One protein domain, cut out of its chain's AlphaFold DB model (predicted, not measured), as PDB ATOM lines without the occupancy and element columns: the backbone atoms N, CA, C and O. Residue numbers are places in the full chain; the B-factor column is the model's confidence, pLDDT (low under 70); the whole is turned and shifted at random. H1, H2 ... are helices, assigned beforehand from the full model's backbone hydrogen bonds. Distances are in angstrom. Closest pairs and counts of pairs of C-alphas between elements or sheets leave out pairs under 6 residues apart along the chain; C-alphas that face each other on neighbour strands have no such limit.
ATOM      1  N   ASP A  27     228.377 257.508 257.097       93.62
ATOM      2  CA  ASP A  27     229.568 256.773 256.650       93.62
ATOM      3  C   ASP A  27     229.249 255.664 255.632       93.62
ATOM      4  O   ASP A  27     230.131 255.212 254.905       93.62
ATOM      5  N   GLN A  28     227.983 255.252 255.537       93.62
ATOM      6  CA  GLN A  28     227.517 254.254 254.570       93.62
ATOM      7  C   GLN A  28     226.908 254.871 253.309       93.62
ATOM      8  O   GLN A  28     226.544 254.139 252.392       93.62
ATOM      9  N   ILE A  29     226.769 256.196 253.255       94.69
ATOM     10  CA  ILE A  29     226.200 256.892 252.102       94.69
ATOM     11  C   ILE A  29     227.349 257.488 251.297       94.69
ATOM     12  O   ILE A  29     227.971 258.468 251.718       94.69
ATOM     13  N   ARG A  30     227.636 256.883 250.140       94.44
ATOM     14  CA  ARG A  30     228.672 257.357 249.218       94.44
ATOM     15  C   ARG A  30     228.146 258.481 248.339       94.44
ATOM     16  O   ARG A  30     226.953 258.564 248.049       94.44
ATOM     17  N   MET A  31     229.052 259.335 247.869       94.12
ATOM     18  CA  MET A  31     228.686 260.397 246.933       94.12
ATOM     19  C   MET A  31     228.231 259.826 245.582       94.12
ATOM     20  O   MET A  31     227.335 260.391 244.962       94.12
ATOM     21  N   SER A  32     228.783 258.681 245.163       93.44
ATOM     22  CA  SER A  32     228.325 257.928 243.985       93.44
ATOM     23  C   SER A  32     226.827 257.627 244.030       93.44
ATOM     24  O   SER A  32     226.132 257.864 243.049       93.44
ATOM     25  N   ASP A  33     226.310 257.187 245.181       92.12
ATOM     26  CA  ASP A  33     224.901 256.805 245.337       92.12
ATOM     27  C   ASP A  33     223.977 258.022 245.245       92.12
ATOM     28  O   ASP A  33     222.886 257.957 244.679       92.12
ATOM     29  N   VAL A  34     224.427 259.157 245.787       92.88
ATOM     30  CA  VAL A  34     223.697 260.428 245.734       92.88
ATOM     31  C   VAL A  34     223.610 260.938 244.297       92.88
ATOM     32  O   VAL A  34     222.523 261.303 243.851       92.88
ATOM     33  N   VAL A  35     224.732 260.943 243.569       92.81
ATOM     34  CA  VAL A  35     224.772 261.365 242.159       92.81
ATOM     35  C   VAL A  35     223.921 260.428 241.305       92.81
ATOM     36  O   VAL A  35     223.062 260.900 240.564       92.81
ATOM     37  N   LEU A  36     224.059 259.113 241.494       92.12
ATOM     38  CA  LEU A  36     223.270 258.109 240.785       92.12
ATOM     39  C   LEU A  36     221.764 258.286 241.014       92.12
ATOM     40  O   LEU A  36     220.978 258.174 240.078       92.12
ATOM     41  N   ALA A  37     221.351 258.591 242.244       92.31
ATOM     42  CA  ALA A  37     219.948 258.824 242.562       92.31
ATOM     43  C   ALA A  37     219.395 260.110 241.927       92.31
ATOM     44  O   ALA A  37     218.219 260.159 241.571       92.31
ATOM     45  N   MET A  38     220.207 261.166 241.826       91.31
ATOM     46  CA  MET A  38     219.755 262.486 241.373       91.31
ATOM     47  C   MET A  38     219.843 262.678 239.860       91.31
ATOM     48  O   MET A  38     218.899 263.188 239.257       91.31
ATOM     49  N   GLU A  39     220.967 262.296 239.264       86.75
ATOM     50  CA  GLU A  39     221.281 262.528 237.852       86.75
ATOM     51  C   GLU A  39     221.170 261.246 237.019       86.75
ATOM     52  O   GLU A  39     220.898 261.317 235.823       86.75
ATOM     53  N   GLY A  40     221.300 260.077 237.649       85.44
ATOM     54  CA  GLY A  40     221.387 258.791 236.962       85.44
ATOM     55  C   GLY A  40     222.839 258.343 236.764       85.44
ATOM     56  O   GLY A  40     223.749 258.887 237.393       85.44
ATOM     57  N   PRO A  41     223.077 257.304 235.942       84.12
ATOM     58  CA  PRO A  41     224.422 256.816 235.666       84.12
ATOM     59  C   PRO A  41     225.299 257.943 235.123       84.12
ATOM     60  O   PRO A  41     224.938 258.599 234.145       84.12
ATOM     61  N   VAL A  42     226.454 258.169 235.747       84.44
ATOM     62  CA  VAL A  42     227.415 259.146 235.240       84.44
ATOM     63  C   VAL A  42     227.968 258.588 233.940       84.44
ATOM     64  O   VAL A  42     228.598 257.537 233.942       84.44
ATOM     65  N   THR A  43     227.721 259.271 232.829       86.12
ATOM     66  CA  THR A  43     228.262 258.889 231.523       86.12
ATOM     67  C   THR A  43     228.904 260.105 230.881       86.12
ATOM     68  O   THR A  43     228.217 261.058 230.516       86.12
ATOM     69  N   VAL A  44     230.225 260.078 230.721       85.75
ATOM     70  CA  VAL A  44     230.995 261.189 230.136       85.75
ATOM     71  C   VAL A  44     230.651 261.411 228.661       85.75
ATOM     72  O   VAL A  44     230.728 262.536 228.168       85.75
ATOM     73  N   ASN A  45     230.295 260.351 227.935       86.44
ATOM     74  CA  ASN A  45     229.998 260.423 226.508       86.44
ATOM     75  C   ASN A  45     228.968 259.359 226.098       86.44
ATOM     76  O   ASN A  45     228.916 258.276 226.683       86.44
ATOM     77  N   ASN A  46     228.206 259.629 225.038       82.81
ATOM     78  CA  ASN A  46     227.175 258.730 224.513       82.81
ATOM     79  C   ASN A  46     227.745 257.374 224.083       82.81
ATOM     80  O   ASN A  46     227.082 256.358 224.240       82.81
ATOM     81  N   CYS A  47     228.992 257.338 223.600       84.19
ATOM     82  CA  CYS A  47     229.654 256.079 223.245       84.19
ATOM     83  C   CYS A  47     229.926 255.159 224.449       84.19
ATOM     84  O   CYS A  47     230.204 253.980 224.247       84.19
ATOM     85  N   LEU A  48     229.870 255.690 225.675       83.00
ATOM     86  CA  LEU A  48     229.945 254.918 226.917       83.00
ATOM     87  C   LEU A  48     228.553 254.582 227.456       83.00
ATOM     88  O   LEU A  48     228.360 253.500 227.996       83.00
ATOM     89  N   ALA A  49     227.590 255.495 227.292       83.19
ATOM     90  CA  ALA A  49     226.206 255.277 227.707       83.19
ATOM     91  C   ALA A  49     225.516 254.173 226.888       83.19
ATOM     92  O   ALA A  49     224.802 253.343 227.447       83.19
ATOM     93  N   PHE A  50     225.761 254.146 225.574       82.69
ATOM     94  CA  PHE A  50     225.129 253.224 224.633       82.69
ATOM     95  C   PHE A  50     226.192 252.549 223.753       82.69
ATOM     96  O   PHE A  50     226.547 253.059 222.681       82.69
ATOM     97  N   PRO A  51     226.742 251.401 224.196       77.69
ATOM     98  CA  PRO A  51     227.701 250.639 223.406       77.69
ATOM     99  C   PRO A  51     227.089 250.247 222.056       77.69
ATOM    100  O   PRO A  51     226.021 249.643 222.002       77.69
ATOM    101  N   GLY A  52     227.767 250.579 220.960       75.62
ATOM    102  CA  GLY A  52     227.337 250.261 219.596       75.62
ATOM    103  C   GLY A  52     226.543 251.357 218.879       75.62
ATOM    104  O   GLY A  52     226.425 251.286 217.659       75.62
ATOM    105  N   GLU A  53     226.069 252.406 219.564       81.25
ATOM    106  CA  GLU A  53     225.403 253.537 218.887       81.25
ATOM    107  C   GLU A  53     226.392 254.479 218.187       81.25
ATOM    108  O   GLU A  53     226.037 255.218 217.267       81.25
ATOM    109  N   CYS A  54     227.660 254.456 218.597       81.88
ATOM    110  CA  CYS A  54     228.695 255.252 217.958       81.88
ATOM    111  C   CYS A  54     229.335 254.472 216.803       81.88
ATOM    112  O   CYS A  54     230.145 253.573 217.024       81.88
ATOM    113  N   SER A  55     229.076 254.894 215.562       82.25
ATOM    114  CA  SER A  55     229.669 254.293 214.352       82.25
ATOM    115  C   SER A  55     231.202 254.291 214.348       82.25
ATOM    116  O   SER A  55     231.827 253.493 213.656       82.25
ATOM    117  N   PHE A  56     231.821 255.180 215.129       81.25
ATOM    118  CA  PHE A  56     233.271 255.303 215.236       81.25
ATOM    119  C   PHE A  56     233.862 254.559 216.434       81.25
ATOM    120  O   PHE A  56     235.072 254.622 216.608       81.25
ATOM    121  N   GLN A  57     233.076 253.861 217.261       78.88
ATOM    122  CA  GLN A  57     233.549 253.302 218.535       78.88
ATOM    123  C   GLN A  57     234.822 252.451 218.389       78.88
ATOM    124  O   GLN A  57     235.779 252.659 219.128       78.88
ATOM    125  N   ASN A  58     234.884 251.591 217.367       77.38
ATOM    126  CA  ASN A  58     236.034 250.710 217.119       77.38
ATOM    127  C   ASN A  58     237.262 251.416 216.511       77.38
ATOM    128  O   ASN A  58     238.351 250.853 216.505       77.38
ATOM    129  N   GLN A  59     237.105 252.627 215.971       86.00
ATOM    130  CA  GLN A  59     238.180 253.388 215.312       86.00
ATOM    131  C   GLN A  59     238.528 254.685 216.063       86.00
ATOM    132  O   GLN A  59     239.485 255.388 215.724       86.00
ATOM    133  N   CYS A  60     237.755 255.021 217.095       84.88
ATOM    134  CA  CYS A  60     237.875 256.253 217.849       84.88
ATOM    135  C   CYS A  60     239.038 256.159 218.835       84.88
ATOM    136  O   CYS A  60     238.928 255.583 219.914       84.88
ATOM    137  N   LYS A  61     240.147 256.821 218.502       88.62
ATOM    138  CA  LYS A  61     241.332 256.926 219.373       88.62
ATOM    139  C   LYS A  61     241.053 257.608 220.720       88.62
ATOM    140  O   LYS A  61     241.811 257.417 221.661       88.62
ATOM    141  N   MET A  62     239.978 258.394 220.811       89.12
ATOM    142  CA  MET A  62     239.562 259.065 222.048       89.12
ATOM    143  C   MET A  62     238.726 258.172 222.968       89.12
ATOM    144  O   MET A  62     238.602 258.486 224.145       89.12
ATOM    145  N   HIS A  63     238.155 257.071 222.469       89.25
ATOM    146  CA  HIS A  63     237.330 256.173 223.275       89.25
ATOM    147  C   HIS A  63     238.024 255.674 224.557       89.25
ATOM    148  O   HIS A  63     237.438 255.871 225.620       89.25
ATOM    149  N   PRO A  64     239.263 255.139 224.526       89.06
ATOM    150  CA  PRO A  64     239.941 254.715 225.755       89.06
ATOM    151  C   PRO A  64     240.174 255.867 226.744       89.06
ATOM    152  O   PRO A  64     240.072 255.663 227.947       89.06
ATOM    153  N   VAL A  65     240.407 257.091 226.253       91.12
ATOM    154  CA  VAL A  65     240.556 258.282 227.108       91.12
ATOM    155  C   VAL A  65     239.247 258.607 227.831       91.12
ATOM    156  O   VAL A  65     239.258 258.991 228.997       91.12
ATOM    157  N   TRP A  66     238.104 258.445 227.155       91.06
ATOM    158  CA  TRP A  66     236.797 258.634 227.785       91.06
ATOM    159  C   TRP A  66     236.503 257.568 228.840       91.06
ATOM    160  O   TRP A  66     235.952 257.913 229.882       91.06
ATOM    161  N   VAL A  67     236.890 256.313 228.591       89.50
ATOM    162  CA  VAL A  67     236.765 255.222 229.573       89.50
ATOM    163  C   VAL A  67     237.581 255.540 230.826       89.50
ATOM    164  O   VAL A  67     237.031 255.544 231.921       89.50
ATOM    165  N   GLU A  68     238.855 255.903 230.671       92.44
ATOM    166  CA  GLU A  68     239.728 256.246 231.802       92.44
ATOM    167  C   GLU A  68     239.185 257.441 232.604       92.44
ATOM    168  O   GLU A  68     239.197 257.445 233.836       92.44
ATOM    169  N   LEU A  69     238.654 258.458 231.916       92.56
ATOM    170  CA  LEU A  69     238.041 259.609 232.577       92.56
ATOM    171  C   LEU A  69     236.784 259.219 233.366       92.56
ATOM    172  O   LEU A  69     236.595 259.704 234.482       92.56
ATOM    173  N   GLN A  70     235.937 258.358 232.802       91.62
ATOM    174  CA  GLN A  70     234.748 257.840 233.475       91.62
ATOM    175  C   GLN A  70     235.131 257.083 234.753       91.62
ATOM    176  O   GLN A  70     234.633 257.401 235.831       91.62
ATOM    177  N   GLU A  71     236.092 256.162 234.659       91.88
ATOM    178  CA  GLU A  71     236.600 255.402 235.804       91.88
ATOM    179  C   GLU A  71     237.179 256.315 236.892       91.88
ATOM    180  O   GLU A  71     236.945 256.102 238.084       91.88
ATOM    181  N   ALA A  72     237.902 257.370 236.503       93.69
ATOM    182  CA  ALA A  72     238.435 258.344 237.447       93.69
ATOM    183  C   ALA A  72     237.320 259.097 238.190       93.69
ATOM    184  O   ALA A  72     237.424 259.305 239.403       93.69
ATOM    185  N   ILE A  73     236.251 259.490 237.493       92.56
ATOM    186  CA  ILE A  73     235.096 260.155 238.109       92.56
ATOM    187  C   ILE A  73     234.406 259.210 239.094       92.56
ATOM    188  O   ILE A  73     234.216 259.580 240.257       92.56
ATOM    189  N   ASP A  74     234.106 257.983 238.673       92.12
ATOM    190  CA  ASP A  74     233.417 256.997 239.508       92.12
ATOM    191  C   ASP A  74     234.246 256.616 240.738       92.12
ATOM    192  O   ASP A  74     233.720 256.526 241.852       92.12
ATOM    193  N   SER A  75     235.564 256.485 240.575       93.56
ATOM    194  CA  SER A  75     236.500 256.240 241.673       93.56
ATOM    195  C   SER A  75     236.489 257.380 242.694       93.56
ATOM    196  O   SER A  75     236.419 257.144 243.904       93.56
ATOM    197  N   ILE A  76     236.507 258.632 242.226       93.75
ATOM    198  CA  ILE A  76     236.456 259.805 243.100       93.75
ATOM    199  C   ILE A  76     235.125 259.849 243.853       93.75
ATOM    200  O   ILE A  76     235.132 260.019 245.073       93.75
ATOM    201  N   LEU A  77     233.993 259.677 243.169       92.88
ATOM    202  CA  LEU A  77     232.668 259.734 243.792       92.88
ATOM    203  C   LEU A  77     232.445 258.595 244.796       92.88
ATOM    204  O   LEU A  77     231.868 258.819 245.859       92.88
ATOM    205  N   SER A  78     232.960 257.401 244.512       92.56
ATOM    206  CA  SER A  78     232.858 256.245 245.413       92.56
ATOM    207  C   SER A  78     233.757 256.374 246.645       92.56
ATOM    208  O   SER A  78     233.504 255.761 247.682       92.56
ATOM    209  N   LYS A  79     234.816 257.188 246.571       94.00
ATOM    210  CA  LYS A  79     235.765 257.377 247.673       94.00
ATOM    211  C   LYS A  79     235.207 258.226 248.813       94.00
ATOM    212  O   LYS A  79     235.558 257.979 249.965       94.00
ATOM    213  N   TYR A  80     234.369 259.219 248.518       94.12
ATOM    214  CA  TYR A  80     233.842 260.139 249.528       94.12
ATOM    215  C   TYR A  80     232.479 259.683 250.054       94.12
ATOM    216  O   TYR A  80     231.593 259.309 249.288       94.12
ATOM    217  N   ASP A  81     232.313 259.750 251.371       94.94
ATOM    218  CA  ASP A  81     231.043 259.554 252.072       94.94
ATOM    219  C   ASP A  81     230.564 260.862 252.730       94.94
ATOM    220  O   ASP A  81     231.295 261.862 252.792       94.94
ATOM    221  N   ILE A  82     229.315 260.883 253.208       93.75
ATOM    222  CA  ILE A  82     228.723 262.083 253.825       93.75
ATOM    223  C   ILE A  82     229.504 262.497 255.079       93.75
ATOM    224  O   ILE A  82     229.707 263.693 255.305       93.75
ATOM    225  N   THR A  83     229.992 261.538 255.867       94.38
ATOM    226  CA  THR A  83     230.790 261.810 257.074       94.38
ATOM    227  C   THR A  83     232.068 262.573 256.738       94.38
ATOM    228  O   THR A  83     232.384 263.577 257.381       94.38
ATOM    229  N   MET A  84     232.789 262.157 255.695       92.06
ATOM    230  CA  MET A  84     233.986 262.840 255.208       92.06
ATOM    231  C   MET A  84     233.686 264.267 254.762       92.06
ATOM    232  O   MET A  84     234.486 265.159 255.033       92.06
ATOM    233  N   ILE A  85     232.547 264.504 254.106       90.88
ATOM    234  CA  ILE A  85     232.155 265.843 253.651       90.88
ATOM    235  C   ILE A  85     231.857 266.748 254.849       90.88
ATOM    236  O   ILE A  85     232.390 267.856 254.915       90.88
ATOM    237  N   VAL A  86     231.074 266.268 255.819       92.25
ATOM    238  CA  VAL A  86     230.742 267.014 257.046       92.25
ATOM    239  C   VAL A  86     232.001 267.347 257.851       92.25
ATOM    240  O   VAL A  86     232.130 268.457 258.363       92.25
ATOM    241  N   ASN A  87     232.960 266.422 257.904       90.44
ATOM    242  CA  ASN A  87     234.222 266.603 258.621       90.44
ATOM    243  C   ASN A  87     235.295 267.346 257.805       90.44
ATOM    244  O   ASN A  87     236.353 267.696 258.337       90.44
ATOM    245  N   SER A  88     235.059 267.598 256.515       85.50
ATOM    246  CA  SER A  88     236.031 268.280 255.665       85.50
ATOM    247  C   SER A  88     236.100 269.770 256.012       85.50
ATOM    248  O   SER A  88     235.123 270.514 255.939       85.50
TER     249      SER A  88
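AT A GLANCE: This is residues 27 to 88 of the 115 residues of the protein "HTH-type transcriptional regulator CymR" of Deltaproteobacteria bacterium ADurb.Bin058 (UniProt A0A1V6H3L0). One long helix, H3, makes one side of a narrow rod, and the stretch from H1 to H2 runs back along its other side, with H1 near the last residues of H3 and H2 near its first. The long loop of residues 50 to 62 turns the chain round at one end of the rod, and the short helix H4 makes the other end, beyond the last residue of H3. The printed part has 62 residues with four named helices, in the order H1, H2, H3, H4, and no named strand; the class is all helix. The whole is loose, with a radius of gyration of the C-alphas of 14.5 A, and its C-alphas span 45 by 19 by 13 A.

HOW THE PARTS SIT: H3, residues 63 to 79, is the longest helix. H1, residues 31 to 38, touches H3, which meets it with residues 74 to 79 alone; the closest C-alphas are those of Ser 32 and Leu 77, 4.7 A apart. The lines of H1 and H3 are about perpendicular, at 75 degrees. H2, residues 46 to 49, and H3 only just touch, with 3 pairs of C-alphas within 8 A. H3 touches H2 with residues 63 to 67 alone, and the closest C-alphas of the two, those of Leu 48 and Val 67, are 7.3 A apart. H4, residues 82 to 87, touches no helix. H4 and H1 are close but not clearly touching, with the C-alphas of Met 31 and Ile 82 as the closest at 7.1 A; they run opposite ways at a steep tilt of 56 degrees. H3 and H4 are apart, and so are H1 and H2, and H2 and H4. In H1, H3 and H4 every pair of O i and N i+4 is within hydrogen-bond range; H2, with 4 residues, is too short for such a pair, and its 1 pair of O i and N i+3 is within range.

IN THESE COORDINATES: H3 has 17 residues and runs 24.5 A from C-alpha 63 at (237.330, 256.173, 223.275) to C-alpha 79 at (235.765, 257.377, 247.673). H1 has 8 residues, begins with C-alpha 31 at (228.686, 260.397, 246.933) and is 10.7 A long. H2, residues 46 to 49, measures 4.8 A. H4, residues 82 to 87, measures 8.6 A and ends with C-alpha 87 at (234.222, 266.603, 258.621).

THE WHOLE: The outline is a rod, and the two C-alphas farthest apart, those of Ser 55 and Asn 87, are 46.2 A apart. The first and last printed C-alphas, of Asp 27 and Ser 88, are 13.2 A apart. The printed part has no cut. The link from H2 to H3, 13 residues, is long; that from H1 to H2, 7 residues, is short, and that from H3 to H4, 2 residues, is tight. The mean pLDDT of the printed part is 88.9, and no printed residue is under 70.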